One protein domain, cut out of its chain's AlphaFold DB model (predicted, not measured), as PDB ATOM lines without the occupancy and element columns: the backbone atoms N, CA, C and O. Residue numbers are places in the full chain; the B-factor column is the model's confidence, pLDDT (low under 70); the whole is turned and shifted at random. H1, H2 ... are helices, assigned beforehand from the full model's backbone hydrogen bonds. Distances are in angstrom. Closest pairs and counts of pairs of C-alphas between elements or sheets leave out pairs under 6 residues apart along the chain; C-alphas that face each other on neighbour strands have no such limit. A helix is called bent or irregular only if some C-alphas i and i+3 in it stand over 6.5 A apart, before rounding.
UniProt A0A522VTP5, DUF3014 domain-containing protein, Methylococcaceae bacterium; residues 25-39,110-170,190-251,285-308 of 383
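Overview. This is residues 25 to 39, 110 to 170, 190 to 251 and 285 to 308 of the 383 residues of the protein "DUF3014 domain-containing protein" of Methylococcaceae bacterium (UniProt A0A522VTP5). A short helix, H1, runs through the middle of the body, and H3, H4, H8, H11, H10 and H5 make a ring round it, thin where H3 meets H4. The bent helix H9 crosses the end of this ring at which H1 ends, while H6 and H7 lie at the other end and touch no helix, and the short H2 sits on H3 at the rim. The printed part has 162 residues, with eleven named helices, H1 to H11 in order along the chain, and no named strand; its class is all helix, and the helix packing is mostly crossed. The whole is compact and rounded, with a radius of gyration of the C-alphas of 15.1 A and spans of 41 by 35 by 32 A.

Arrangement. H1, residues 25 to 33, touches H3, residues 112 to 126, about perpendicular at 79 degrees, with the closest C-alphas, those of Leu 33 and Ala 123, 6.2 A apart. H2, residues 36 to 39, touches residues 122 to 126 of H3 alone, closest at the C-alphas of Ala 37 and Gly 125, 5.9 A. H3 and H4, residues 130 to 136, form a helical hairpin at a shallow tilt of 23 degrees; they only just touch, with 3 pairs of C-alphas within 8 A, the closest Arg 120 and Leu 136 at 6.0 A. H5, residues 141 to 153, touches H1 at a steep tilt of 64 degrees, opposite ways, closest at the C-alphas of Ala 28 and Leu 145, 6.0 A. H6, residues 159 to 167, is close to H1 but not clearly touching, with the C-alphas of Leu 25 and Leu 161 7.8 A apart. H7, residues 190 to 193, is apart from H1. H8, residues 195 to 202, touches H1 at a shallow tilt of 21 degrees, the same way, closest at the C-alphas of Ala 29 and Phe 201, 5.7 A. H9, residues 207 to 225, was assigned by its hydrogen bonds as one helix but is bent, with C-alphas 215 and 218 7.0 A apart; its arms H9a, residues 207 to 215, and H9b, residues 218 to 225, stand at a steep tilt of 64 degrees. H9a touches H1 at 86 degrees, about perpendicular, closest at the C-alphas of Leu 33 and Val 209, 3.9 A. H10, residues 234 to 247, touches residues 149 to 153 of H5 alone, closest at the C-alphas of Glu 153 and Val 241, 5.2 A. H11, residues 286 to 306, touches H8 with residues 288 to 295 alone, closest at the C-alphas of Ala 202 and Lys 295, 5.7 A. Every O i to N i+4 pair is within hydrogen-bond range in H5, H8, H9b, H10 and H11; the counts are 6 of 11 in H3, 3 of 5 in H6, and 1 of 5 in H1, 1 of 3 in H4 and 2 of 5 in H9a, where O i to N i+3 gives 2 of 6, 3 of 4 and 3 of 6, while H2 and H7 are too short for an O i to N i+4 pair.

Along the chain. H1 begins at C-alpha 25, (189.422, 98.082, 226.703). H3 is 22.5 A from first to last C-alpha, H5 18.4 A, H10 19.9 A and H11 30.1 A. H11 ends at C-alpha 306, (194.132, 89.704, 204.774). H3 is irregular, with C-alphas 122 and 125 7.7 A apart; H1 and H6 are only just irregular, with C-alphas 25 and 28 7.0 A apart and C-alphas 163 and 166 6.7 A apart.

Size, cuts and confidence. The C-alphas of Lys 170 and Thr 308, the two farthest apart, are 45.8 A from each other. Residues 40 to 109, 171 to 189 and 252 to 284 are not printed, with C-alpha gaps of 18.6 A, 9.6 A and 9.6 A across the cuts. Of the links that are printed whole, H9 to H10 is short and the others are tight. The mean pLDDT of the printed part is 79.2; 32 residues are under 70, among them residues 25 to 39 and 159 to 170.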
ATOM      1  N   LEU A  25     188.120  98.515 227.246       34.53
ATOM      2  CA  LEU A  25     189.422  98.082 226.703       34.53
ATOM      3  C   LEU A  25     189.334  96.868 225.765       34.53
ATOM      4  O   LEU A  25     190.202  96.711 224.915       34.53
ATOM      5  N   ALA A  26     188.263  96.076 225.842       35.00
ATOM      6  CA  ALA A  26     188.018  95.001 224.886       35.00
ATOM      7  C   ALA A  26     187.506  95.514 223.518       35.00
ATOM      8  O   ALA A  26     187.525  94.779 222.539       35.00
ATOM      9  N   SER A  27     187.072  96.776 223.395       37.50
ATOM     10  CA  SER A  27     186.372  97.239 222.179       37.50
ATOM     11  C   SER A  27     187.200  97.174 220.889       37.50
ATOM     12  O   SER A  27     186.673  96.747 219.866       37.50
ATOM     13  N   ALA A  28     188.493  97.511 220.929       37.78
ATOM     14  CA  ALA A  28     189.380  97.376 219.767       37.78
ATOM     15  C   ALA A  28     189.805  95.926 219.476       37.78
ATOM     16  O   ALA A  28     190.199  95.624 218.358       37.78
ATOM     17  N   ALA A  29     189.711  95.027 220.458       37.16
ATOM     18  CA  ALA A  29     190.041  93.614 220.293       37.16
ATOM     19  C   ALA A  29     188.953  92.839 219.528       37.16
ATOM     20  O   ALA A  29     189.247  91.902 218.788       37.16
ATOM     21  N   ILE A  30     187.689  93.219 219.733       41.97
ATOM     22  CA  ILE A  30     186.535  92.374 219.399       41.97
ATOM     23  C   ILE A  30     186.042  92.560 217.963       41.97
ATOM     24  O   ILE A  30     185.641  91.583 217.331       41.97
ATOM     25  N   VAL A  31     186.145  93.772 217.408       38.09
ATOM     26  CA  VAL A  31     185.748  94.094 216.015       38.09
ATOM     27  C   VAL A  31     186.672  93.444 214.970       38.09
ATOM     28  O   VAL A  31     186.549  93.660 213.768       38.09
ATOM     29  N   LEU A  32     187.584  92.594 215.424       37.88
ATOM     30  CA  LEU A  32     188.385  91.748 214.576       37.88
ATOM     31  C   LEU A  32     187.826  90.317 214.492       37.88
ATOM     32  O   LEU A  32     187.725  89.786 213.395       37.88
ATOM     33  N   LEU A  33     187.428  89.656 215.585       41.09
ATOM     34  CA  LEU A  33     187.187  88.197 215.560       41.09
ATOM     35  C   LEU A  33     186.185  87.707 214.489       41.09
ATOM     36  O   LEU A  33     186.357  86.645 213.905       41.09
ATOM     37  N   ALA A  34     185.138  88.483 214.250       34.91
ATOM     38  CA  ALA A  34     183.828  88.080 213.743       34.91
ATOM     39  C   ALA A  34     183.665  87.367 212.375       34.91
ATOM     40  O   ALA A  34     182.546  87.351 211.881       34.91
ATOM     41  N   PHE A  35     184.682  86.813 211.696       38.06
ATOM     42  CA  PHE A  35     184.437  86.126 210.404       38.06
ATOM     43  C   PHE A  35     184.358  84.605 210.435       38.06
ATOM     44  O   PHE A  35     183.527  84.044 209.727       38.06
ATOM     45  N   SER A  36     185.230  83.919 211.181       35.09
ATOM     46  CA  SER A  36     185.458  82.482 210.935       35.09
ATOM     47  C   SER A  36     184.213  81.615 211.160       35.09
ATOM     48  O   SER A  36     184.017  80.637 210.441       35.09
ATOM     49  N   ALA A  37     183.326  82.028 212.070       35.28
ATOM     50  CA  ALA A  37     182.036  81.384 212.307       35.28
ATOM     51  C   ALA A  37     181.096  81.384 211.080       35.28
ATOM     52  O   ALA A  37     180.269  80.486 210.958       35.28
ATOM     53  N   HIS A  38     181.215  82.350 210.160       40.72
ATOM     54  CA  HIS A  38     180.349  82.437 208.978       40.72
ATOM     55  C   HIS A  38     180.796  81.493 207.848       40.72
ATOM     56  O   HIS A  38     179.965  80.793 207.274       40.72
ATOM     57  N   LEU A  39     182.103  81.396 207.561       39.22
ATOM     58  CA  LEU A  39     182.603  80.485 206.515       39.22
ATOM     59  C   LEU A  39     182.409  79.006 206.887       39.22
ATOM     60  O   LEU A  39     182.067  78.200 206.022       39.22
ATOM     61  N   PRO A 110     174.932  96.087 206.257       88.62
ATOM     62  CA  PRO A 110     173.835  96.884 206.793       88.62
ATOM     63  C   PRO A 110     174.188  98.381 206.804       88.62
ATOM     64  O   PRO A 110     175.365  98.738 206.889       88.62
ATOM     65  N   PRO A 111     173.190  99.285 206.828       89.88
ATOM     66  CA  PRO A 111     173.439 100.687 207.149       89.88
ATOM     67  C   PRO A 111     174.046 100.813 208.555       89.88
ATOM     68  O   PRO A 111     173.748 100.002 209.438       89.88
ATOM     69  N   LEU A 112     174.864 101.846 208.779       87.06
ATOM     70  CA  LEU A 112     175.661 102.009 210.002       87.06
ATOM     71  C   LEU A 112     174.817 101.943 211.291       87.06
ATOM     72  O   LEU A 112     175.184 101.218 212.216       87.06
ATOM     73  N   GLU A 113     173.625 102.543 211.301       86.69
ATOM     74  CA  GLU A 113     172.657 102.492 212.415       86.69
ATOM     75  C   GLU A 113     172.156 101.080 212.782       86.69
ATOM     76  O   GLU A 113     171.605 100.866 213.859       86.69
ATOM     77  N   ARG A 114     172.329 100.092 211.894       86.94
ATOM     78  CA  ARG A 114     171.972  98.679 212.123       86.94
ATOM     79  C   ARG A 114     173.188  97.748 212.145       86.94
ATOM     80  O   ARG A 114     173.023  96.546 212.363       86.94
ATOM     81  N   SER A 115     174.398  98.294 211.986       88.56
ATOM     82  CA  SER A 115     175.668  97.547 212.007       88.56
ATOM     83  C   SER A 115     175.826  96.671 213.248       88.56
ATOM     84  O   SER A 115     176.315  95.555 213.158       88.56
ATOM     85  N   ASP A 116     175.335  97.148 214.386       87.00
ATOM     86  CA  ASP A 116     175.343  96.509 215.698       87.00
ATOM     87  C   ASP A 116     174.829  95.058 215.729       87.00
ATOM     88  O   ASP A 116     175.388  94.213 216.431       87.00
ATOM     89  N   VAL A 117     173.753  94.756 214.991       88.81
ATOM     90  CA  VAL A 117     173.131  93.419 214.980       88.81
ATOM     91  C   VAL A 117     173.973  92.452 214.154       88.81
ATOM     92  O   VAL A 117     174.340  91.391 214.655       88.81
ATOM     93  N   TRP A 118     174.351  92.867 212.945       88.25
ATOM     94  CA  TRP A 118     175.262  92.129 212.071       88.25
ATOM     95  C   TRP A 118     176.603  91.881 212.768       88.25
ATOM     96  O   TRP A 118     177.054  90.743 212.858       88.25
ATOM     97  N   LEU A 119     177.194  92.916 213.373       84.75
ATOM     98  CA  LEU A 119     178.465  92.816 214.085       84.75
ATOM     99  C   LEU A 119     178.373  91.834 215.258       84.75
ATOM    100  O   LEU A 119     179.293  91.047 215.445       84.75
ATOM    101  N   ARG A 120     177.261  91.820 216.012       84.69
ATOM    102  CA  ARG A 120     176.998  90.818 217.062       84.69
ATOM    103  C   ARG A 120     176.875  89.396 216.518       84.69
ATOM    104  O   ARG A 120     177.465  88.492 217.099       84.69
ATOM    105  N   GLN A 121     176.104  89.195 215.449       86.81
ATOM    106  CA  GLN A 121     175.869  87.876 214.844       86.81
ATOM    107  C   GLN A 121     177.173  87.274 214.324       86.81
ATOM    108  O   GLN A 121     177.536  86.159 214.688       86.81
ATOM    109  N   GLN A 122     177.908  88.067 213.548       81.56
ATOM    110  CA  GLN A 122     179.245  87.753 213.068       81.56
ATOM    111  C   GLN A 122     180.173  87.450 214.274       81.56
ATOM    112  O   GLN A 122     180.907  86.467 214.264       81.56
ATOM    113  N   ALA A 123     180.128  88.254 215.350       75.88
ATOM    114  CA  ALA A 123     181.087  88.179 216.462       75.88
ATOM    115  C   ALA A 123     180.778  87.145 217.557       75.88
ATOM    116  O   ALA A 123     181.556  87.030 218.501       75.88
ATOM    117  N   ALA A 124     179.689  86.379 217.472       74.31
ATOM    118  CA  ALA A 124     179.254  85.527 218.580       74.31
ATOM    119  C   ALA A 124     180.213  84.357 218.907       74.31
ATOM    120  O   ALA A 124     180.535  84.129 220.074       74.31
ATOM    121  N   GLY A 125     180.656  83.602 217.894       74.38
ATOM    122  CA  GLY A 125     181.183  82.232 218.051       74.38
ATOM    123  C   GLY A 125     182.697  82.084 218.243       74.38
ATOM    124  O   GLY A 125     183.278  81.149 217.707       74.38
ATOM    125  N   LEU A 126     183.358  83.051 218.886       69.56
ATOM    126  CA  LEU A 126     184.782  83.322 218.616       69.56
ATOM    127  C   LEU A 126     185.664  83.543 219.840       69.56
ATOM    128  O   LEU A 126     186.872  83.321 219.799       69.56
ATOM    129  N   SER A 127     185.053  83.963 220.938       72.75
ATOM    130  CA  SER A 127     185.608  83.748 222.259       72.75
ATOM    131  C   SER A 127     184.461  83.429 223.199       72.75
ATOM    132  O   SER A 127     183.458  84.146 223.262       72.75
ATOM    133  N   THR A 128     184.610  82.335 223.933       79.00
ATOM    134  CA  THR A 128     183.731  81.970 225.047       79.00
ATOM    135  C   THR A 128     183.989  82.836 226.281       79.00
ATOM    136  O   THR A 128     183.248  82.737 227.257       79.00
ATOM    137  N   GLU A 129     185.004  83.710 226.243       77.56
ATOM    138  CA  GLU A 129     185.372  84.561 227.363       77.56
ATOM    139  C   GLU A 129     184.217  85.427 227.846       77.56
ATOM    140  O   GLU A 129     183.584  86.176 227.090       77.56
ATOM    141  N   THR A 130     183.995  85.406 229.159       78.00
ATOM    142  CA  THR A 130     182.957  86.244 229.766       78.00
ATOM    143  C   THR A 130     183.249  87.714 229.472       78.00
ATOM    144  O   THR A 130     182.326  88.449 229.120       78.00
ATOM    145  N   HIS A 131     184.532  88.112 229.514       69.94
ATOM    146  CA  HIS A 131     185.009  89.467 229.217       69.94
ATOM    147  C   HIS A 131     184.884  89.906 227.747       69.94
ATOM    148  O   HIS A 131     184.929  91.103 227.460       69.94
ATOM    149  N   PHE A 132     184.625  88.967 226.838       66.00
ATOM    150  CA  PHE A 132     184.275  89.234 225.448       66.00
ATOM    151  C   PHE A 132     182.757  89.454 225.292       66.00
ATOM    152  O   PHE A 132     182.302  90.496 224.810       66.00
ATOM    153  N   GLN A 133     181.950  88.513 225.790       75.25
ATOM    154  CA  GLN A 133     180.515  88.437 225.486       75.25
ATOM    155  C   GLN A 133     179.682  89.622 226.018       75.25
ATOM    156  O   GLN A 133     178.781  90.106 225.328       75.25
ATOM    157  N   ALA A 134     179.977  90.174 227.206       74.12
ATOM    158  CA  ALA A 134     179.247  91.367 227.669       74.12
ATOM    159  C   ALA A 134     179.728  92.692 227.044       74.12
ATOM    160  O   ALA A 134     179.059  93.710 227.235       74.12
ATOM    161  N   TRP A 135     180.814  92.703 226.256       71.06
ATOM    162  CA  TRP A 135     181.107  93.859 225.407       71.06
ATOM    163  C   TRP A 135     180.161  93.909 224.205       71.06
ATOM    164  O   TRP A 135     179.560  94.954 223.968       71.06
ATOM    165  N   LEU A 136     179.948  92.783 223.515       72.31
ATOM    166  CA  LEU A 136     179.056  92.693 222.347       72.31
ATOM    167  C   LEU A 136     177.615  93.132 222.635       72.31
ATOM    168  O   LEU A 136     176.921  93.626 221.752       72.31
ATOM    169  N   ARG A 137     177.179  93.020 223.892       83.00
ATOM    170  CA  ARG A 137     175.893  93.524 224.398       83.00
ATOM    171  C   ARG A 137     175.791  95.059 224.530       83.00
ATOM    172  O   ARG A 137     174.808  95.541 225.081       83.00
ATOM    173  N   ASN A 138     176.793  95.828 224.101       80.75
ATOM    174  CA  ASN A 138     176.733  97.294 224.052       80.75
ATOM    175  C   ASN A 138     176.116  97.800 222.738       80.75
ATOM    176  O   ASN A 138     176.171  97.121 221.723       80.75
ATOM    177  N   GLU A 139     175.604  99.030 222.754       86.00
ATOM    178  CA  GLU A 139     175.059  99.716 221.572       86.00
ATOM    179  C   GLU A 139     176.099 100.620 220.890       86.00
ATOM    180  O   GLU A 139     176.926 101.228 221.583       86.00
ATOM    181  N   HIS A 140     176.016 100.783 219.568       86.75
ATOM    182  CA  HIS A 140     176.921 101.587 218.729       86.75
ATOM    183  C   HIS A 140     178.373 101.071 218.749       86.75
ATOM    184  O   HIS A 140     179.327 101.803 219.022       86.75
ATOM    185  N   LEU A 141     178.545  99.772 218.509       86.31
ATOM    186  CA  LEU A 141     179.824  99.061 218.546       86.31
ATOM    187  C   LEU A 141     180.830  99.617 217.523       86.31
ATOM    188  O   LEU A 141     181.998  99.807 217.867       86.31
ATOM    189  N   VAL A 142     180.378  99.933 216.303       88.25
ATOM    190  CA  VAL A 142     181.232 100.475 215.228       88.25
ATOM    191  C   VAL A 142     181.683 101.907 215.540       88.25
ATOM    192  O   VAL A 142     182.884 102.175 215.539       88.25
ATOM    193  N   HIS A 143     180.765 102.803 215.926       88.62
ATOM    194  CA  HIS A 143     181.115 104.158 216.384       88.62
ATOM    195  C   HIS A 143     182.067 104.145 217.586       88.62
ATOM    196  O   HIS A 143     183.005 104.939 217.649       88.62
ATOM    197  N   ARG A 144     181.874 103.223 218.542       86.38
ATOM    198  CA  ARG A 144     182.788 103.057 219.687       86.38
ATOM    199  C   ARG A 144     184.187 102.626 219.262       86.38
ATOM    200  O   ARG A 144     185.137 103.066 219.907       86.38
ATOM    201  N   LEU A 145     184.324 101.801 218.219       83.44
ATOM    202  CA  LEU A 145     185.637 101.495 217.655       83.44
ATOM    203  C   LEU A 145     186.249 102.741 217.018       83.44
ATOM    204  O   LEU A 145     187.367 103.085 217.385       83.44
ATOM    205  N   ALA A 146     185.530 103.421 216.119       88.44
ATOM    206  CA  ALA A 146     186.047 104.592 215.408       88.44
ATOM    207  C   ALA A 146     186.568 105.659 216.389       88.44
ATOM    208  O   ALA A 146     187.733 106.049 216.334       88.44
ATOM    209  N   VAL A 147     185.752 106.015 217.389       88.12
ATOM    210  CA  VAL A 147     186.123 106.952 218.465       88.12
ATOM    211  C   VAL A 147     187.309 106.451 219.297       88.12
ATOM    212  O   VAL A 147     188.106 107.266 219.767       88.12
ATOM    213  N   LEU A 148     187.450 105.138 219.521       83.00
ATOM    214  CA  LEU A 148     188.607 104.604 220.240       83.00
ATOM    215  C   LEU A 148     189.882 104.696 219.399       83.00
ATOM    216  O   LEU A 148     190.871 105.211 219.911       83.00
ATOM    217  N   VAL A 149     189.873 104.221 218.151       87.94
ATOM    218  CA  VAL A 149     191.054 104.231 217.269       87.94
ATOM    219  C   VAL A 149     191.539 105.668 217.074       87.94
ATOM    220  O   VAL A 149     192.700 105.938 217.361       87.94
ATOM    221  N   ASP A 150     190.638 106.603 216.753       88.44
ATOM    222  CA  ASP A 150     190.928 108.043 216.688       88.44
ATOM    223  C   ASP A 150     191.627 108.565 217.957       88.44
ATOM    224  O   ASP A 150     192.693 109.181 217.906       88.44
ATOM    225  N   ASN A 151     191.066 108.273 219.134       86.81
ATOM    226  CA  ASN A 151     191.645 108.764 220.379       86.81
ATOM    227  C   ASN A 151     193.003 108.120 220.685       86.81
ATOM    228  O   ASN A 151     193.871 108.800 221.225       86.81
ATOM    229  N   LEU A 152     193.212 106.848 220.339       87.44
ATOM    230  CA  LEU A 152     194.509 106.186 220.489       87.44
ATOM    231  C   LEU A 152     195.550 106.732 219.489       87.44
ATOM    232  O   LEU A 152     196.732 106.816 219.840       87.44
ATOM    233  N   GLU A 153     195.128 107.157 218.293       88.25
ATOM    234  CA  GLU A 153     195.962 107.799 217.262       88.25
ATOM    235  C   GLU A 153     196.422 109.206 217.693       88.25
ATOM    236  O   GLU A 153     197.559 109.602 217.440       88.25
ATOM    237  N   GLU A 154     195.623 109.910 218.496       90.31
ATOM    238  CA  GLU A 154     196.053 111.128 219.200       90.31
ATOM    239  C   GLU A 154     196.766 110.864 220.549       90.31
ATOM    240  O   GLU A 154     197.244 111.791 221.205       90.31
ATOM    241  N   GLY A 155     196.858 109.613 221.015       86.44
ATOM    242  CA  GLY A 155     197.450 109.282 222.325       86.44
ATOM    243  C   GLY A 155     196.577 109.696 223.523       86.44
ATOM    244  O   GLY A 155     197.044 109.747 224.667       86.44
ATOM    245  N   ARG A 156     195.296 109.976 223.270       87.50
ATOM    246  CA  ARG A 156     194.231 110.234 224.245       87.50
ATOM    247  C   ARG A 156     193.583 108.919 224.700       87.50
ATOM    248  O   ARG A 156     193.874 107.834 224.208       87.50
ATOM    249  N   LEU A 157     192.664 109.016 225.658       78.25
ATOM    250  CA  LEU A 157     191.727 107.943 225.997       78.25
ATOM    251  C   LEU A 157     190.312 108.532 225.967       78.25
ATOM    252  O   LEU A 157     190.121 109.586 226.586       78.25
ATOM    253  N   PRO A 158     189.317 107.873 225.337       74.94
ATOM    254  CA  PRO A 158     187.941 108.359 225.328       74.94
ATOM    255  C   PRO A 158     187.431 108.693 226.735       74.94
ATOM    256  O   PRO A 158     187.686 107.961 227.697       74.94
ATOM    257  N   SER A 159     186.675 109.785 226.865       67.69
ATOM    258  CA  SER A 159     186.226 110.328 228.158       67.69
ATOM    259  C   SER A 159     185.528 109.285 229.043       67.69
ATOM    260  O   SER A 159     185.812 109.195 230.240       67.69
ATOM    261  N   ARG A 160     184.690 108.427 228.441       66.19
ATOM    262  CA  ARG A 160     184.002 107.304 229.104       66.19
ATOM    263  C   ARG A 160     184.985 106.272 229.681       66.19
ATOM    264  O   ARG A 160     184.811 105.855 230.822       66.19
ATOM    265  N   LEU A 161     186.040 105.911 228.944       62.94
ATOM    266  CA  LEU A 161     187.100 105.003 229.409       62.94
ATOM    267  C   LEU A 161     187.898 105.639 230.558       62.94
ATOM    268  O   LEU A 161     188.036 105.037 231.623       62.94
ATOM    269  N   ARG A 162     188.338 106.895 230.397       61.88
ATOM    270  CA  ARG A 162     189.029 107.658 231.453       61.88
ATOM    271  C   ARG A 162     188.188 107.771 232.734       61.88
ATOM    272  O   ARG A 162     188.741 107.670 233.826       61.88
ATOM    273  N   ALA A 163     186.870 107.934 232.618       58.34
ATOM    274  CA  ALA A 163     185.938 107.981 233.749       58.34
ATOM    275  C   ALA A 163     185.626 106.603 234.373       58.34
ATOM    276  O   ALA A 163     185.060 106.550 235.470       58.34
ATOM    277  N   GLN A 164     185.982 105.501 233.701       58.50
ATOM    278  CA  GLN A 164     185.858 104.131 234.212       58.50
ATOM    279  C   GLN A 164     187.127 103.634 234.916       58.50
ATOM    280  O   GLN A 164     186.987 102.885 235.875       58.50
ATOM    281  N   LEU A 165     188.335 104.081 234.538       57.91
ATOM    282  CA  LEU A 165     189.596 103.659 235.186       57.91
ATOM    283  C   LEU A 165     189.593 103.752 236.737       57.91
ATOM    284  O   LEU A 165     190.084 102.821 237.375       57.91
ATOM    285  N   PRO A 166     189.002 104.781 237.388       50.50
ATOM    286  CA  PRO A 166     188.908 104.838 238.853       50.50
ATOM    287  C   PRO A 166     187.845 103.908 239.466       50.50
ATOM    288  O   PRO A 166     187.759 103.804 240.685       50.50
ATOM    289  N   LYS A 167     187.000 103.282 238.637       52.00
ATOM    290  CA  LYS A 167     185.776 102.558 239.024       52.00
ATOM    291  C   LYS A 167     185.884 101.035 238.860       52.00
ATOM    292  O   LYS A 167     184.870 100.347 238.957       52.00
ATOM    293  N   LEU A 168     187.088 100.489 238.653       54.56
ATOM    294  CA  LEU A 168     187.355  99.039 238.612       54.56
ATOM    295  C   LEU A 168     187.294  98.417 240.029       54.56
ATOM    296  O   LEU A 168     188.293  97.950 240.573       54.56
ATOM    297  N   GLY A 169     186.109  98.469 240.648       44.88
ATOM    298  CA  GLY A 169     185.708  97.771 241.880       44.88
ATOM    299  C   GLY A 169     186.340  98.226 243.204       44.88
ATOM    300  O   GLY A 169     185.702  98.110 244.246       44.88
ATOM    301  N   LYS A 170     187.576  98.734 243.192       51.75
ATOM    302  CA  LYS A 170     188.373  99.083 244.385       51.75
ATOM    303  C   LYS A 170     189.139 100.396 244.138       51.75
ATOM    304  O   LYS A 170     189.483 100.651 242.980       51.75
ATOM    305  N   GLY A 190     197.668  96.159 241.491       77.62
ATOM    306  CA  GLY A 190     196.897  96.984 240.560       77.62
ATOM    307  C   GLY A 190     196.834  96.432 239.141       77.62
ATOM    308  O   GLY A 190     195.856  96.696 238.443       77.62
ATOM    309  N   TYR A 191     197.819  95.635 238.729       84.19
ATOM    310  CA  TYR A 191     197.916  95.091 237.374       84.19
ATOM    311  C   TYR A 191     196.821  94.049 237.098       84.19
ATOM    312  O   TYR A 191     196.213  94.065 236.028       84.19
ATOM    313  N   GLN A 192     196.458  93.248 238.107       83.19
ATOM    314  CA  GLN A 192     195.385  92.237 238.053       83.19
ATOM    315  C   GLN A 192     194.014  92.790 237.616       83.19
ATOM    316  O   GLN A 192     193.148  92.044 237.178       83.19
ATOM    317  N   ARG A 193     193.801  94.109 237.703       78.56
ATOM    318  CA  ARG A 193     192.565  94.787 237.269       78.56
ATOM    319  C   ARG A 193     192.376  94.795 235.757       78.56
ATOM    320  O   ARG A 193     191.256  94.969 235.288       78.56
ATOM    321  N   TYR A 194     193.474  94.678 235.020       79.81
ATOM    322  CA  TYR A 194     193.492  94.702 233.563       79.81
ATOM    323  C   TYR A 194     193.639  93.296 232.983       79.81
ATOM    324  O   TYR A 194     193.153  93.053 231.885       79.81
ATOM    325  N   THR A 195     194.241  92.379 233.745       83.81
ATOM    326  CA  THR A 195     194.540  90.998 233.354       83.81
ATOM    327  C   THR A 195     193.353  90.277 232.688       83.81
ATOM    328  O   THR A 195     193.520  89.940 231.521       83.81
ATOM    329  N   PRO A 196     192.120  90.236 233.245       80.56
ATOM    330  CA  PRO A 196     190.985  89.582 232.573       80.56
ATOM    331  C   PRO A 196     190.566  90.203 231.227       80.56
ATOM    332  O   PRO A 196     189.995  89.525 230.378       80.56
ATOM    333  N   MET A 197     190.837  91.495 230.998       74.50
ATOM    334  CA  MET A 197     190.584  92.152 229.703       74.50
ATOM    335  C   MET A 197     191.722  91.918 228.701       74.50
ATOM    336  O   MET A 197     191.488  91.933 227.496       74.50
ATOM    337  N   ILE A 198     192.953  91.732 229.186       83.19
ATOM    338  CA  ILE A 198     194.129  91.448 228.357       83.19
ATOM    339  C   ILE A 198     194.176  89.969 227.967       83.19
ATOM    340  O   ILE A 198     194.466  89.666 226.815       83.19
ATOM    341  N   GLU A 199     193.820  89.058 228.871       83.06
ATOM    342  CA  GLU A 199     193.660  87.624 228.600       83.06
ATOM    343  C   GLU A 199     192.540  87.394 227.580       83.06
ATOM    344  O   GLU A 199     192.777  86.763 226.551       83.06
ATOM    345  N   ALA A 200     191.382  88.041 227.761       78.75
ATOM    346  CA  ALA A 200     190.291  88.010 226.786       78.75
ATOM    347  C   ALA A 200     190.621  88.665 225.427       78.75
ATOM    348  O   ALA A 200     189.874  88.464 224.473       78.75
ATOM    349  N   PHE A 201     191.726  89.415 225.295       78.25
ATOM    350  CA  PHE A 201     192.271  89.816 223.988       78.25
ATOM    351  C   PHE A 201     193.355  88.847 223.481       78.25
ATOM    352  O   PHE A 201     193.439  88.564 222.287       78.25
ATOM    353  N   ALA A 202     194.191  88.310 224.367       86.31
ATOM    354  CA  ALA A 202     195.264  87.385 224.008       86.31
ATOM    355  C   ALA A 202     194.737  86.036 223.490       86.31
ATOM    356  O   ALA A 202     195.345  85.460 222.585       86.31
ATOM    357  N   ALA A 203     193.606  85.577 224.038       86.62
ATOM    358  CA  ALA A 203     192.918  84.332 223.693       86.62
ATOM    359  C   ALA A 203     192.193  84.356 222.335       86.62
ATOM    360  O   ALA A 203     191.681  83.330 221.893       86.62
ATOM    361  N   LEU A 204     192.118  85.512 221.672       80.44
ATOM    362  CA  LEU A 204     191.477  85.619 220.364       80.44
ATOM    363  C   LEU A 204     192.398  85.005 219.298       80.44
ATOM    364  O   LEU A 204     193.594  85.316 219.289       80.44
ATOM    365  N   ASP A 205     191.857  84.210 218.368       86.69
ATOM    366  CA  ASP A 205     192.574  83.850 217.130       86.69
ATOM    367  C   ASP A 205     193.039  85.126 216.399       86.69
ATOM    368  O   ASP A 205     192.483  86.196 216.630       86.69
ATOM    369  N   ASP A 206     194.082  85.067 215.571       86.06
ATOM    370  CA  ASP A 206     194.615  86.234 214.849       86.06
ATOM    371  C   ASP A 206     194.101  86.366 213.403       86.06
ATOM    372  O   ASP A 206     194.048  87.479 212.880       86.06
ATOM    373  N   ASN A 207     193.637  85.283 212.774       88.44
ATOM    374  CA  ASN A 207     193.269  85.274 211.352       88.44
ATOM    375  C   ASN A 207     191.777  85.529 211.118       88.44
ATOM    376  O   ASN A 207     191.414  86.375 210.299       88.44
ATOM    377  N   ALA A 208     190.905  84.886 211.901       84.44
ATOM    378  CA  ALA A 208     189.508  85.284 212.057       84.44
ATOM    379  C   ALA A 208     189.431  86.779 212.409       84.44
ATOM    380  O   ALA A 208     188.669  87.528 211.795       84.44
ATOM    381  N   VAL A 209     190.340  87.193 213.303       82.75
ATOM    382  CA  VAL A 209     190.604  88.568 213.738       82.75
ATOM    383  C   VAL A 209     190.916  89.516 212.579       82.75
ATOM    384  O   VAL A 209     190.204  90.493 212.348       82.75
ATOM    385  N   ALA A 210     191.933  89.225 211.778       86.19
ATOM    386  CA  ALA A 210     192.251  90.068 210.633       86.19
ATOM    387  C   ALA A 210     191.140  90.099 209.565       86.19
ATOM    388  O   ALA A 210     191.181  90.939 208.664       86.19
ATOM    389  N   SER A 211     190.150  89.206 209.660       86.44
ATOM    390  CA  SER A 211     189.127  89.019 208.640       86.44
ATOM    391  C   SER A 211     187.780  89.687 208.927       86.44
ATOM    392  O   SER A 211     187.159  90.100 207.949       86.44
ATOM    393  N   LEU A 212     187.280  89.871 210.172       86.38
ATOM    394  CA  LEU A 212     186.148  90.821 210.337       86.38
ATOM    395  C   LEU A 212     186.597  92.198 209.905       86.38
ATOM    396  O   LEU A 212     185.851  92.828 209.168       86.38
ATOM    397  N   TYR A 213     187.787  92.626 210.335       87.44
ATOM    398  CA  TYR A 213     188.288  93.966 210.061       87.44
ATOM    399  C   TYR A 213     188.109  94.353 208.587       87.44
ATOM    400  O   TYR A 213     187.540  95.398 208.304       87.44
ATOM    401  N   GLN A 214     188.461  93.467 207.647       89.56
ATOM    402  CA  GLN A 214     188.296  93.738 206.215       89.56
ATOM    403  C   GLN A 214     186.825  93.877 205.763       89.56
ATOM    404  O   GLN A 214     186.518  94.800 205.014       89.56
ATOM    405  N   ARG A 215     185.879  93.040 206.235       86.94
ATOM    406  CA  ARG A 215     184.442  93.236 205.907       86.94
ATOM    407  C   ARG A 215     183.811  94.403 206.653       86.94
ATOM    408  O   ARG A 215     182.886  95.006 206.131       86.94
ATOM    409  N   SER A 216     184.227  94.682 207.885       89.12
ATOM    410  CA  SER A 216     183.686  95.789 208.673       89.12
ATOM    411  C   SER A 216     184.326  97.123 208.296       89.12
ATOM    412  O   SER A 216     183.723  98.154 208.593       89.12
ATOM    413  N   LYS A 217     185.466  97.127 207.583       90.50
ATOM    414  CA  LYS A 217     186.178  98.325 207.115       90.50
ATOM    415  C   LYS A 217     185.241  99.393 206.538       90.50
ATOM    416  O   LYS A 217     185.353 100.522 207.004       90.50
ATOM    417  N   PRO A 218     184.272  99.111 205.639       92.25
ATOM    418  CA  PRO A 218     183.381 100.150 205.115       92.25
ATOM    419  C   PRO A 218     182.477 100.781 206.188       92.25
ATOM    420  O   PRO A 218     182.235 101.984 206.156       92.25
ATOM    421  N   LEU A 219     182.026 100.001 207.180       92.19
ATOM    422  CA  LEU A 219     181.234 100.501 208.313       92.19
ATOM    423  C   LEU A 219     182.096 101.349 209.258       92.19
ATOM    424  O   LEU A 219     181.667 102.410 209.705       92.19
ATOM    425  N   ILE A 220     183.321 100.897 209.553       89.69
ATOM    426  CA  ILE A 220     184.252 101.628 210.423       89.69
ATOM    427  C   ILE A 220     184.723 102.914 209.728       89.69
ATOM    428  O   ILE A 220     184.797 103.950 210.377       89.69
ATOM    429  N   GLN A 221     184.966 102.876 208.415       92.31
ATOM    430  CA  GLN A 221     185.319 104.031 207.584       92.31
ATOM    431  C   GLN A 221     184.179 105.059 207.524       92.31
ATOM    432  O   GLN A 221     184.442 106.255 207.640       92.31
ATOM    433  N   ALA A 222     182.921 104.617 207.412       92.50
ATOM    434  CA  ALA A 222     181.759 105.502 207.520       92.50
ATOM    435  C   ALA A 222     181.695 106.179 208.904       92.50
ATOM    436  O   ALA A 222     181.615 107.403 208.987       92.50
ATOM    437  N   ALA A 223     181.852 105.409 209.986       90.56
ATOM    438  CA  ALA A 223     181.914 105.954 211.343       90.56
ATOM    439  C   ALA A 223     183.151 106.843 211.597       90.56
ATOM    440  O   ALA A 223     183.107 107.706 212.468       90.56
ATOM    441  N   PHE A 224     184.251 106.659 210.858       88.31
ATOM    442  CA  PHE A 224     185.422 107.543 210.881       88.31
ATOM    443  C   PHE A 224     185.159 108.865 210.153       88.31
ATOM    444  O   PHE A 224     185.615 109.913 210.612       88.31
ATOM    445  N   ALA A 225     184.407 108.838 209.048       92.19
ATOM    446  CA  ALA A 225     184.038 110.044 208.313       92.19
ATOM    447  C   ALA A 225     183.174 110.991 209.165       92.19
ATOM    448  O   ALA A 225     183.402 112.197 209.146       92.19
ATOM    449  N   GLU A 226     182.275 110.449 209.994       92.56
ATOM    450  CA  GLU A 226     181.478 111.214 210.969       92.56
ATOM    451  C   GLU A 226     182.316 111.946 212.039       92.56
ATOM    452  O   GLU A 226     181.830 112.894 212.658       92.56
ATOM    453  N   LEU A 227     183.575 111.544 212.261       87.69
ATOM    454  CA  LEU A 227     184.488 112.193 213.213       87.69
ATOM    455  C   LEU A 227     185.294 113.353 212.598       87.69
ATOM    456  O   LEU A 227     186.059 114.003 213.312       87.69
ATOM    457  N   GLY A 228     185.160 113.617 211.294       83.88
ATOM    458  CA  GLY A 228     185.995 114.587 210.586       83.88
ATOM    459  C   GLY A 228     185.412 115.050 209.252       83.88
ATOM    460  O   GLY A 228     184.260 115.464 209.174       83.88
ATOM    461  N   ASP A 229     186.244 115.037 208.212       76.94
ATOM    462  CA  ASP A 229     185.916 115.456 206.841       76.94
ATOM    463  C   ASP A 229     185.854 114.281 205.842       76.94
ATOM    464  O   ASP A 229     185.695 114.489 204.642       76.94
ATOM    465  N   GLY A 230     185.991 113.043 206.331       76.81
ATOM    466  CA  GLY A 230     186.029 111.829 205.510       76.81
ATOM    467  C   GLY A 230     187.369 111.524 204.826       76.81
ATOM    468  O   GLY A 230     187.472 110.477 204.194       76.81
ATOM    469  N   SER A 231     188.401 112.367 204.964       81.50
ATOM    470  CA  SER A 231     189.681 112.199 204.246       81.50
ATOM    471  C   SER A 231     190.643 111.152 204.834       81.50
ATOM    472  O   SER A 231     191.578 110.729 204.156       81.50
ATOM    473  N   ARG A 232     190.441 110.729 206.090       89.25
ATOM    474  CA  ARG A 232     191.316 109.774 206.803       89.25
ATOM    475  C   ARG A 232     190.974 108.325 206.452       89.25
ATOM    476  O   ARG A 232     189.846 107.898 206.683       89.25
ATOM    477  N   ASP A 233     191.959 107.555 205.989       90.75
ATOM    478  CA  ASP A 233     191.858 106.092 205.880       90.75
ATOM    479  C   ASP A 233     191.957 105.425 207.261       90.75
ATOM    480  O   ASP A 233     192.853 105.712 208.063       90.75
ATOM    481  N   VAL A 234     191.027 104.508 207.522       89.12
ATOM    482  CA  VAL A 234     190.949 103.759 208.778       89.12
ATOM    483  C   VAL A 234     192.115 102.781 208.972       89.12
ATOM    484  O   VAL A 234     192.525 102.577 210.115       89.12
ATOM    485  N   ASP A 235     192.710 102.223 207.909       91.12
ATOM    486  CA  ASP A 235     193.830 101.276 208.055       91.12
ATOM    487  C   ASP A 235     195.098 101.995 208.507       91.12
ATOM    488  O   ASP A 235     195.763 101.539 209.439       91.12
ATOM    489  N   ALA A 236     195.409 103.143 207.901       92.88
ATOM    490  CA  ALA A 236     196.501 104.013 208.320       92.88
ATOM    491  C   ALA A 236     196.374 104.396 209.804       92.88
ATOM    492  O   ALA A 236     197.332 104.224 210.563       92.88
ATOM    493  N   ALA A 237     195.179 104.813 210.242       90.38
ATOM    494  CA  ALA A 237     194.892 105.106 211.646       90.38
ATOM    495  C   ALA A 237     195.085 103.870 212.551       90.38
ATOM    496  O   ALA A 237     195.741 103.944 213.595       90.38
ATOM    497  N   PHE A 238     194.571 102.704 212.146       89.44
ATOM    498  CA  PHE A 238     194.659 101.469 212.929       89.44
ATOM    499  C   PHE A 238     196.104 100.955 213.060       89.44
ATOM    500  O   PHE A 238     196.540 100.584 214.155       89.44
ATOM    501  N   PHE A 239     196.890 100.993 211.980       93.50
ATOM    502  CA  PHE A 239     198.311 100.647 212.020       93.50
ATOM    503  C   PHE A 239     199.132 101.666 212.825       93.50
ATOM    504  O   PHE A 239     199.987 101.244 213.604       93.50
ATOM    505  N   ALA A 240     198.840 102.969 212.740       92.50
ATOM    506  CA  ALA A 240     199.491 103.989 213.568       92.50
ATOM    507  C   ALA A 240     199.231 103.778 215.075       92.50
ATOM    508  O   ALA A 240     200.144 103.924 215.894       92.50
ATOM    509  N   VAL A 241     198.019 103.352 215.451       90.12
ATOM    510  CA  VAL A 241     197.682 102.950 216.829       90.12
ATOM    511  C   VAL A 241     198.497 101.738 217.284       90.12
ATOM    512  O   VAL A 241     199.054 101.761 218.388       90.12
ATOM    513  N   ILE A 242     198.610 100.699 216.447       91.81
ATOM    514  CA  ILE A 242     199.458  99.531 216.728       91.81
ATOM    515  C   ILE A 242     200.915  99.968 216.926       91.81
ATOM    516  O   ILE A 242     201.525  99.614 217.935       91.81
ATOM    517  N   ASP A 243     201.474 100.753 216.004       94.06
ATOM    518  CA  ASP A 243     202.878 101.160 216.052       94.06
ATOM    519  C   ASP A 243     203.196 102.051 217.265       94.06
ATOM    520  O   ASP A 243     204.199 101.797 217.939       94.06
ATOM    521  N   ARG A 244     202.310 102.988 217.653       91.38
ATOM    522  CA  ARG A 244     202.434 103.697 218.946       91.38
ATOM    523  C   ARG A 244     202.500 102.702 220.103       91.38
ATOM    524  O   ARG A 244     203.415 102.786 220.919       91.38
ATOM    525  N   LEU A 245     201.527 101.793 220.206       90.50
ATOM    526  CA  LEU A 245     201.412 100.869 221.341       90.50
ATOM    527  C   LEU A 245     202.632  99.947 221.467       90.50
ATOM    528  O   LEU A 245     203.086  99.680 222.582       90.50
ATOM    529  N   LEU A 246     203.201  99.504 220.343       94.50
ATOM    530  CA  LEU A 246     204.435  98.718 220.322       94.50
ATOM    531  C   LEU A 246     205.658  99.548 220.750       94.50
ATOM    532  O   LEU A 246     206.481  99.041 221.522       94.50
ATOM    533  N   ALA A 247     205.747 100.814 220.329       95.06
ATOM    534  CA  ALA A 247     206.865 101.713 220.620       95.06
ATOM    535  C   ALA A 247     206.967 102.183 222.090       95.06
ATOM    536  O   ALA A 247     208.040 102.614 222.510       95.06
ATOM    537  N   VAL A 248     205.904 102.098 222.903       91.69
ATOM    538  CA  VAL A 248     205.943 102.571 224.306       91.69
ATOM    539  C   VAL A 248     206.967 101.790 225.146       91.69
ATOM    540  O   VAL A 248     206.736 100.636 225.518       91.69
ATOM    541  N   SER A 249     208.072 102.434 225.528       91.25
ATOM    542  CA  SER A 249     209.059 101.873 226.462       91.25
ATOM    543  C   SER A 249     208.534 101.859 227.901       91.25
ATOM    544  O   SER A 249     208.303 102.916 228.502       91.25
ATOM    545  N   LEU A 250     208.374 100.666 228.476       90.62
ATOM    546  CA  LEU A 250     207.971 100.475 229.871       90.62
ATOM    547  C   LEU A 250     209.120 100.871 230.826       90.62
ATOM    548  O   LEU A 250     210.259 100.460 230.595       90.62
ATOM    549  N   PRO A 251     208.863 101.657 231.891       89.50
ATOM    550  CA  PRO A 251     209.868 101.950 232.909       89.50
ATOM    551  C   PRO A 251     210.208 100.694 233.725       89.50
ATOM    552  O   PRO A 251     209.352  99.840 233.961       89.50
ATOM    553  N   GLY A 285     200.907  97.322 233.926       89.19
ATOM    554  CA  GLY A 285     202.053  96.536 234.388       89.19
ATOM    555  C   GLY A 285     202.726  95.703 233.291       89.19
ATOM    556  O   GLY A 285     202.132  95.463 232.238       89.19
ATOM    557  N   PRO A 286     203.973  95.246 233.516       92.38
ATOM    558  CA  PRO A 286     204.831  94.718 232.456       92.38
ATOM    559  C   PRO A 286     204.301  93.431 231.811       92.38
ATOM    560  O   PRO A 286     204.327  93.327 230.589       92.38
ATOM    561  N   ALA A 287     203.770  92.487 232.596       92.69
ATOM    562  CA  ALA A 287     203.233  91.229 232.066       92.69
ATOM    563  C   ALA A 287     202.038  91.467 231.127       92.69
ATOM    564  O   ALA A 287     202.059  91.054 229.972       92.69
ATOM    565  N   ASN A 288     201.036  92.227 231.586       88.38
ATOM    566  CA  ASN A 288     199.884  92.612 230.770       88.38
ATOM    567  C   ASN A 288     200.300  93.414 229.526       88.38
ATOM    568  O   ASN A 288     199.745  93.215 228.448       88.38
ATOM    569  N   ALA A 289     201.275  94.317 229.664       91.44
ATOM    570  CA  ALA A 289     201.754  95.134 228.559       91.44
ATOM    571  C   ALA A 289     202.483  94.308 227.484       91.44
ATOM    572  O   ALA A 289     202.223  94.529 226.305       91.44
ATOM    573  N   GLU A 290     203.333  93.337 227.839       95.62
ATOM    574  CA  GLU A 290     203.960  92.467 226.832       95.62
ATOM    575  C   GLU A 290     202.992  91.427 226.254       95.62
ATOM    576  O   GLU A 290     203.047  91.184 225.051       95.62
ATOM    577  N   THR A 291     202.037  90.890 227.023       94.75
ATOM    578  CA  THR A 291     200.943  90.070 226.465       94.75
ATOM    579  C   THR A 291     200.148  90.857 225.416       94.75
ATOM    580  O   THR A 291     199.940  90.376 224.301       94.75
ATOM    581  N   LEU A 292     199.786  92.108 225.729       90.88
ATOM    582  CA  LEU A 292     199.126  93.023 224.798       90.88
ATOM    583  C   LEU A 292     199.992  93.310 223.562       90.88
ATOM    584  O   LEU A 292     199.512  93.174 222.438       90.88
ATOM    585  N   LYS A 293     201.275  93.659 223.732       94.44
ATOM    586  CA  LYS A 293     202.184  93.900 222.600       94.44
ATOM    587  C   LYS A 293     202.384  92.656 221.738       94.44
ATOM    588  O   LYS A 293     202.417  92.779 220.519       94.44
ATOM    589  N   ASN A 294     202.483  91.467 222.327       97.00
ATOM    590  CA  ASN A 294     202.590  90.211 221.587       97.00
ATOM    591  C   ASN A 294     201.341  89.949 220.745       97.00
ATOM    592  O   ASN A 294     201.475  89.677 219.553       97.00
ATOM    593  N   LYS A 295     200.138  90.132 221.306       93.56
ATOM    594  CA  LYS A 295     198.892  90.060 220.530       93.56
ATOM    595  C   LYS A 295     198.878  91.093 219.396       93.56
ATOM    596  O   LYS A 295     198.628  90.718 218.258       93.56
ATOM    597  N   LEU A 296     199.245  92.353 219.656       94.25
ATOM    598  CA  LEU A 296     199.323  93.417 218.638       94.25
ATOM    599  C   LEU A 296     200.358  93.137 217.525       94.25
ATOM    600  O   LEU A 296     200.110  93.469 216.368       94.25
ATOM    601  N   ARG A 297     201.496  92.494 217.843       97.19
ATOM    602  CA  ARG A 297     202.495  92.036 216.855       97.19
ATOM    603  C   ARG A 297     201.884  91.005 215.896       97.19
ATOM    604  O   ARG A 297     202.032  91.166 214.687       97.19
ATOM    605  N   ARG A 298     201.165  89.996 216.412       95.75
ATOM    606  CA  ARG A 298     200.473  88.981 215.588       95.75
ATOM    607  C   ARG A 298     199.334  89.602 214.765       95.75
ATOM    608  O   ARG A 298     199.285  89.387 213.556       95.75
ATOM    609  N   LEU A 299     198.533  90.478 215.382       90.00
ATOM    610  CA  LEU A 299     197.476  91.273 214.738       90.00
ATOM    611  C   LEU A 299     197.973  91.975 213.468       90.00
ATOM    612  O   LEU A 299     197.354  91.894 212.411       90.00
ATOM    613  N   ARG A 300     199.122  92.658 213.574       92.88
ATOM    614  CA  ARG A 300     199.722  93.443 212.488       92.88
ATOM    615  C   ARG A 300     200.139  92.587 211.293       92.88
ATOM    616  O   ARG A 300     200.096  93.068 210.164       92.88
ATOM    617  N   ILE A 301     200.570  91.351 211.544       95.44
ATOM    618  CA  ILE A 301     200.957  90.394 210.502       95.44
ATOM    619  C   ILE A 301     199.698  89.899 209.788       95.44
ATOM    620  O   ILE A 301     199.592  90.056 208.572       95.44
ATOM    621  N   ALA A 302     198.715  89.408 210.546       91.06
ATOM    622  CA  ALA A 302     197.474  88.877 209.993       91.06
ATOM    623  C   ALA A 302     196.691  89.939 209.190       91.06
ATOM    624  O   ALA A 302     196.249  89.662 208.078       91.06
ATOM    625  N   LEU A 303     196.599  91.184 209.679       89.00
ATOM    626  CA  LEU A 303     195.936  92.294 208.968       89.00
ATOM    627  C   LEU A 303     196.586  92.641 207.622       89.00
ATOM    628  O   LEU A 303     195.891  93.026 206.686       89.00
ATOM    629  N   ARG A 304     197.911  92.493 207.499       92.00
ATOM    630  CA  ARG A 304     198.624  92.684 206.224       92.00
ATOM    631  C   ARG A 304     198.406  91.515 205.265       92.00
ATOM    632  O   ARG A 304     198.321  91.723 204.059       92.00
ATOM    633  N   GLN A 305     198.273  90.302 205.798       89.38
ATOM    634  CA  GLN A 305     197.956  89.110 205.013       89.38
ATOM    635  C   GLN A 305     196.520  89.168 204.463       89.38
ATOM    636  O   GLN A 305     196.332  88.941 203.272       89.38
ATOM    637  N   THR A 306     195.522  89.564 205.263       78.06
ATOM    638  CA  THR A 306     194.132  89.704 204.774       78.06
ATOM    639  C   THR A 306     193.920  90.898 203.842       78.06
ATOM    640  O   THR A 306     192.980  90.881 203.053       78.06
ATOM    641  N   ALA A 307     194.801  91.903 203.876       64.50
ATOM    642  CA  ALA A 307     194.790  93.026 202.938       64.50
ATOM    643  C   ALA A 307     195.312  92.680 201.524       64.50
ATOM    644  O   ALA A 307     195.273  93.544 200.652       64.50
ATOM    645  N   THR A 308     195.811  91.457 201.283       42.00
ATOM    646  CA  THR A 308     196.497  91.088 200.026       42.00
ATOM    647  C   THR A 308     195.781  89.966 199.247       42.00
ATOM    648  O   THR A 308     196.236  88.818 199.252       42.00
TER     649      THR A 308